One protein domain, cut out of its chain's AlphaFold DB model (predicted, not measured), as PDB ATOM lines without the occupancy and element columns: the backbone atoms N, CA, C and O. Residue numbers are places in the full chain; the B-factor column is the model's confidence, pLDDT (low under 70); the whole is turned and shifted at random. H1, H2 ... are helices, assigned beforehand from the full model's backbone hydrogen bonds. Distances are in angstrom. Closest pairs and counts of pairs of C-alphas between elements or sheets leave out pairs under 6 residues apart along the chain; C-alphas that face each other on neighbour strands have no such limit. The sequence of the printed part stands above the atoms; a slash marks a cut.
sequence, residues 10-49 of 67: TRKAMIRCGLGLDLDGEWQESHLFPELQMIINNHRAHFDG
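Overview. This is residues 10 to 49 of the 67 residues of an uncharacterized protein of Hyaloperonospora arabidopsidis (strain Emoy2) (UniProt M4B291). Two short helices lie towards opposite ends of an elongated, open arrangement, H1 at one end and H2 towards the other, and between them a long looping stretch, residues 17 to 33, swings out to one side and comes back. After H2 the chain turns at once into the very short helix H3, and no helix touches another. The printed part has 40 residues, with three named helices in the order H1, H2, H3 and no named strand, and its class is all helix. It is only just compact, close to loose, with a radius of gyration of the C-alphas of 10.4 A, and the C-alphas span 27 by 18 by 13 A.

Along the chain. Find C-alpha 10 at (5.556, 27.072, -0.111), where the printed part and H1 begin. H1 holds residues 10 to 16 and measures 9.9 A from its first C-alpha to its last, at (5.175, 36.851, -1.402). Next read residues 17 to 33, which hold no named element; on the way you pass C-alpha 24 at (0.254, 33.640, -14.824). At Pro 34 begins H2, residues 34 to 42, the longest helix with 9 residues and 12.3 A from first to last C-alpha. After His 43 comes H3, residues 44 to 47, which is 5.0 A long and ends with C-alpha 47 at (15.343, 48.797, -6.675).

Arrangement. Start from H1, which is apart from H2 and apart from H3. The link from H1 to H2 is long, with 17 residues between them. Go on to H2 and look across to H3: the two are close but not clearly touching, with 1 pair of C-alphas within 8 A. Their closest C-alphas are those of Ile 40 and Phe 47, 6.2 A apart, and their centres are 10.7 A apart. The link from H2 to H3 is tight, with 1 residue between them. On the backbone of H1 and H2, every O i to N i+4 pair is within hydrogen-bond range, while H3 is too short for such a pair and has its 1 pair of O i to N i+3 within range.

Size, cuts and confidence. Look at Thr 10 and Ala 45 for the two C-alphas farthest apart, at 29.9 A. From the first printed C-alpha to the last, Thr 10 to Gly 49, the distance is 28.2 A. The C-alphas of residues 17 to 33 lie 4 to 15 A from the mean of the C-alphas at (7.740, 41.354, -4.605). The printed part has no cut, and it runs from residue 10 to residue 49 of a full chain of 67 residues. In the B-factor column of this predicted model, the mean pLDDT of the printed part is 93.7, and no printed residue is under 70.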
ATOM      1  N   THR A  10       4.177  26.730   0.255       91.12
ATOM      2  CA  THR A  10       5.556  27.072  -0.111       91.12
ATOM      3  C   THR A  10       5.609  27.976  -1.336       91.12
ATOM      4  O   THR A  10       6.270  29.005  -1.289       91.12
ATOM      5  N   ARG A  11       4.861  27.662  -2.406       91.38
ATOM      6  CA  ARG A  11       4.839  28.503  -3.612       91.38
ATOM      7  C   ARG A  11       4.278  29.893  -3.313       91.38
ATOM      8  O   ARG A  11       4.847  30.878  -3.762       91.38
ATOM      9  N   LYS A  12       3.213  29.988  -2.509       91.44
ATOM     10  CA  LYS A  12       2.675  31.290  -2.076       91.44
ATOM     11  C   LYS A  12       3.690  32.098  -1.279       91.44
ATOM     12  O   LYS A  12       3.796  33.299  -1.492       91.44
ATOM     13  N   ALA A  13       4.409  31.452  -0.364       93.06
ATOM     14  CA  ALA A  13       5.444  32.105   0.425       93.06
ATOM     15  C   ALA A  13       6.588  32.601  -0.471       93.06
ATOM     16  O   ALA A  13       7.009  33.739  -0.330       93.06
ATOM     17  N   MET A  14       7.021  31.794  -1.445       94.00
ATOM     18  CA  MET A  14       8.040  32.204  -2.416       94.00
ATOM     19  C   MET A  14       7.604  33.435  -3.212       94.00
ATOM     20  O   MET A  14       8.357  34.397  -3.271       94.00
ATOM     21  N   ILE A  15       6.380  33.445  -3.751       93.88
ATOM     22  CA  ILE A  15       5.830  34.606  -4.471       93.88
ATOM     23  C   ILE A  15       5.820  35.848  -3.571       93.88
ATOM     24  O   ILE A  15       6.337  36.892  -3.950       93.88
ATOM     25  N   ARG A  16       5.294  35.726  -2.345       94.56
ATOM     26  CA  ARG A  16       5.175  36.851  -1.402       94.56
ATOM     27  C   ARG A  16       6.511  37.390  -0.894       94.56
ATOM     28  O   ARG A  16       6.564  38.532  -0.452       94.56
ATOM     29  N   CYS A  17       7.568  36.588  -0.962       94.94
ATOM     30  CA  CYS A  17       8.932  37.004  -0.651       94.94
ATOM     31  C   CYS A  17       9.727  37.445  -1.894       94.94
ATOM     32  O   CYS A  17      10.924  37.678  -1.783       94.94
ATOM     33  N   GLY A  18       9.103  37.519  -3.075       92.81
ATOM     34  CA  GLY A  18       9.774  37.906  -4.321       92.81
ATOM     35  C   GLY A  18      10.706  36.839  -4.902       92.81
ATOM     36  O   GLY A  18      11.518  37.136  -5.766       92.81
ATOM     37  N   LEU A  19      10.584  35.591  -4.448       94.25
ATOM     38  CA  LEU A  19      11.420  34.448  -4.837       94.25
ATOM     39  C   LEU A  19      10.766  33.564  -5.910       94.25
ATOM     40  O   LEU A  19      11.234  32.456  -6.176       94.25
ATOM     41  N   GLY A  20       9.639  33.987  -6.481       91.12
ATOM     42  CA  GLY A  20       8.924  33.205  -7.480       91.12
ATOM     43  C   GLY A  20       7.898  34.011  -8.261       91.12
ATOM     44  O   GLY A  20       7.434  35.055  -7.807       91.12
ATOM     45  N   LEU A  21       7.550  33.477  -9.429       91.50
ATOM     46  CA  LEU A  21       6.504  33.990 -10.308       91.50
ATOM     47  C   LEU A  21       5.125  33.547  -9.817       91.50
ATOM     48  O   LEU A  21       4.987  32.486  -9.183       91.50
ATOM     49  N   ASP A  22       4.112  34.347 -10.133       88.06
ATOM     50  CA  ASP A  22       2.718  34.066  -9.813       88.06
ATOM     51  C   ASP A  22       2.144  32.879 -10.625       88.06
ATOM     52  O   ASP A  22       2.868  31.967 -11.046       88.06
ATOM     53  N   LEU A  23       0.817  32.798 -10.745       86.50
ATOM     54  CA  LEU A  23       0.157  31.725 -11.497       86.50
ATOM     55  C   LEU A  23       0.142  31.961 -13.005       86.50
ATOM     56  O   LEU A  23       0.112  30.974 -13.740       86.50
ATOM     57  N   ASP A  24       0.216  33.216 -13.428       89.44
ATOM     58  CA  ASP A  24       0.254  33.640 -14.824       89.44
ATOM     59  C   ASP A  24       1.696  33.695 -15.364       89.44
ATOM     60  O   ASP A  24       1.910  33.810 -16.567       89.44
ATOM     61  N   GLY A  25       2.687  33.503 -14.487       90.38
ATOM     62  CA  GLY A  25       4.109  33.533 -14.832       90.38
ATOM     63  C   GLY A  25       4.720  34.923 -14.705       90.38
ATOM     64  O   GLY A  25       5.863  35.120 -15.105       90.38
ATOM     65  N   GLU A  26       3.993  35.859 -14.104       92.44
ATOM     66  CA  GLU A  26       4.408  37.239 -13.953       92.44
ATOM     67  C   GLU A  26       4.907  37.505 -12.532       92.44
ATOM     68  O   GLU A  26       4.553  36.838 -11.550       92.44
ATOM     69  N   TRP A  27       5.774  38.504 -12.414       91.75
ATOM     70  CA  TRP A  27       6.179  39.048 -11.128       91.75
ATOM     71  C   TRP A  27       5.616  40.457 -10.995       91.75
ATOM     72  O   TRP A  27       5.748  41.268 -11.906       91.75
ATOM     73  N   GLN A  28       4.975  40.740  -9.864       94.25
ATOM     74  CA  GLN A  28       4.396  42.047  -9.568       94.25
ATOM     75  C   GLN A  28       4.665  42.388  -8.105       94.25
ATOM     76  O   GLN A  28       4.464  41.551  -7.221       94.25
ATOM     77  N   GLU A  29       5.059  43.632  -7.837       94.94
ATOM     78  CA  GLU A  29       5.331  44.126  -6.480       94.94
ATOM     79  C   GLU A  29       4.115  43.969  -5.551       94.94
ATOM     80  O   GLU A  29       4.265  43.647  -4.374       94.94
ATOM     81  N   SER A  30       2.897  44.084  -6.090       95.00
ATOM     82  CA  SER A  30       1.641  43.901  -5.349       95.00
ATOM     83  C   SER A  30       1.456  42.495  -4.768       95.00
ATOM     84  O   SER A  30       0.622  42.302  -3.883       95.00
ATOM     85  N   HIS A  31       2.201  41.501  -5.259       94.38
ATOM     86  CA  HIS A  31       2.171  40.137  -4.730       94.38
ATOM     87  C   HIS A  31       3.003  39.968  -3.457       94.38
ATOM     88  O   HIS A  31       2.826  38.969  -2.753       94.38
ATOM     89  N   LEU A  32       3.899  40.912  -3.162       96.38
ATOM     90  CA  LEU A  32       4.794  40.842  -2.017       96.38
ATOM     91  C   LEU A  32       4.061  41.110  -0.703       96.38
ATOM     92  O   LEU A  32       2.985  41.711  -0.673       96.38
ATOM     93  N   PHE A  33       4.669  40.709   0.409       95.81
ATOM     94  CA  PHE A  33       4.227  41.189   1.714       95.81
ATOM     95  C   PHE A  33       4.314  42.727   1.806       95.81
ATOM     96  O   PHE A  33       5.244  43.307   1.236       95.81
ATOM     97  N   PRO A  34       3.380  43.395   2.512       96.44
ATOM     98  CA  PRO A  34       3.344  44.857   2.605       96.44
ATOM     99  C   PRO A  34       4.667  45.479   3.065       96.44
ATOM    100  O   PRO A  34       5.070  46.526   2.568       96.44
ATOM    101  N   GLU A  35       5.372  44.812   3.975       96.44
ATOM    102  CA  GLU A  35       6.653  45.261   4.515       96.44
ATOM    103  C   GLU A  35       7.734  45.317   3.427       96.44
ATOM    104  O   GLU A  35       8.521  46.258   3.379       96.44
ATOM    105  N   LEU A  36       7.738  44.348   2.509       96.00
ATOM    106  CA  LEU A  36       8.668  44.326   1.379       96.00
ATOM    107  C   LEU A  36       8.315  45.399   0.346       96.00
ATOM    108  O   LEU A  36       9.213  46.066  -0.159       96.00
ATOM    109  N   GLN A  37       7.022  45.612   0.076       97.25
ATOM    110  CA  GLN A  37       6.571  46.713  -0.787       97.25
ATOM    111  C   GLN A  37       7.002  48.072  -0.218       97.25
ATOM    112  O   GLN A  37       7.464  48.941  -0.954       97.25
ATOM    113  N   MET A  38       6.907  48.248   1.103       97.56
ATOM    114  CA  MET A  38       7.360  49.460   1.787       97.56
ATOM    115  C   MET A  38       8.876  49.662   1.656       97.56
ATOM    116  O   MET A  38       9.308  50.771   1.354       97.56
ATOM    117  N   ILE A  39       9.680  48.609   1.835       95.88
ATOM    118  CA  ILE A  39      11.139  48.678   1.640       95.88
ATOM    119  C   ILE A  39      11.472  49.077   0.197       95.88
ATOM    120  O   ILE A  39      12.288  49.973  -0.010       95.88
ATOM    121  N   ILE A  40      10.814  48.465  -0.794       95.56
ATOM    122  CA  ILE A  40      10.996  48.818  -2.209       95.56
ATOM    123  C   ILE A  40      10.653  50.289  -2.444       95.56
ATOM    124  O   ILE A  40      11.443  50.999  -3.058       95.56
ATOM    125  N   ASN A  41       9.530  50.777  -1.914       96.31
ATOM    126  CA  ASN A  41       9.139  52.179  -2.063       96.31
ATOM    127  C   ASN A  41      10.144  53.142  -1.417       96.31
ATOM    128  O   ASN A  41      10.477  54.164  -2.017       96.31
ATOM    129  N   ASN A  42      10.674  52.806  -0.238       96.44
ATOM    130  CA  ASN A  42      11.678  53.621   0.452       96.44
ATOM    131  C   ASN A  42      13.027  53.655  -0.285       96.44
ATOM    132  O   ASN A  42      13.767  54.628  -0.171       96.44
ATOM    133  N   HIS A  43      13.337  52.615  -1.062       94.75
ATOM    134  CA  HIS A  43      14.594  52.476  -1.800       94.75
ATOM    135  C   HIS A  43      14.367  52.344  -3.311       94.75
ATOM    136  O   HIS A  43      15.119  51.650  -3.999       94.75
ATOM    137  N   ARG A  44      13.343  53.030  -3.842       95.06
ATOM    138  CA  ARG A  44      12.854  52.826  -5.215       95.06
ATOM    139  C   ARG A  44      13.938  52.991  -6.272       95.06
ATOM    140  O   ARG A  44      14.078  52.142  -7.141       95.06
ATOM    141  N   ALA A  45      14.752  54.039  -6.150       94.06
ATOM    142  CA  ALA A  45      15.840  54.301  -7.086       94.06
ATOM    143  C   ALA A  45      16.821  53.121  -7.181       94.06
ATOM    144  O   ALA A  45      17.240  52.759  -8.279       94.06
ATOM    145  N   HIS A  46      17.165  52.504  -6.048       93.50
ATOM    146  CA  HIS A  46      18.074  51.359  -6.005       93.50
ATOM    147  C   HIS A  46      17.411  50.082  -6.497       93.50
ATOM    148  O   HIS A  46      18.034  49.297  -7.208       93.50
ATOM    149  N   PHE A  47      16.134  49.903  -6.163       92.75
ATOM    150  CA  PHE A  47      15.343  48.797  -6.675       92.75
ATOM    151  C   PHE A  47      15.246  48.824  -8.211       92.75
ATOM    152  O   PHE A  47      15.438  47.795  -8.853       92.75
ATOM    153  N   ASP A  48      15.066  50.006  -8.803       94.44
ATOM    154  CA  ASP A  48      15.016  50.208 -10.257       94.44
ATOM    155  C   ASP A  48      16.417  50.211 -10.925       94.44
ATOM    156  O   ASP A  48      16.546  50.498 -12.116       94.44
ATOM    157  N   GLY A  49      17.478  49.866 -10.182       93.19
ATOM    158  CA  GLY A  49      18.816  49.610 -10.725       93.19
ATOM    159  C   GLY A  49      19.844  50.722 -10.522       93.19
ATOM    160  O   GLY A  49      20.952  50.617 -11.053       93.19
TER     161      GLY A  49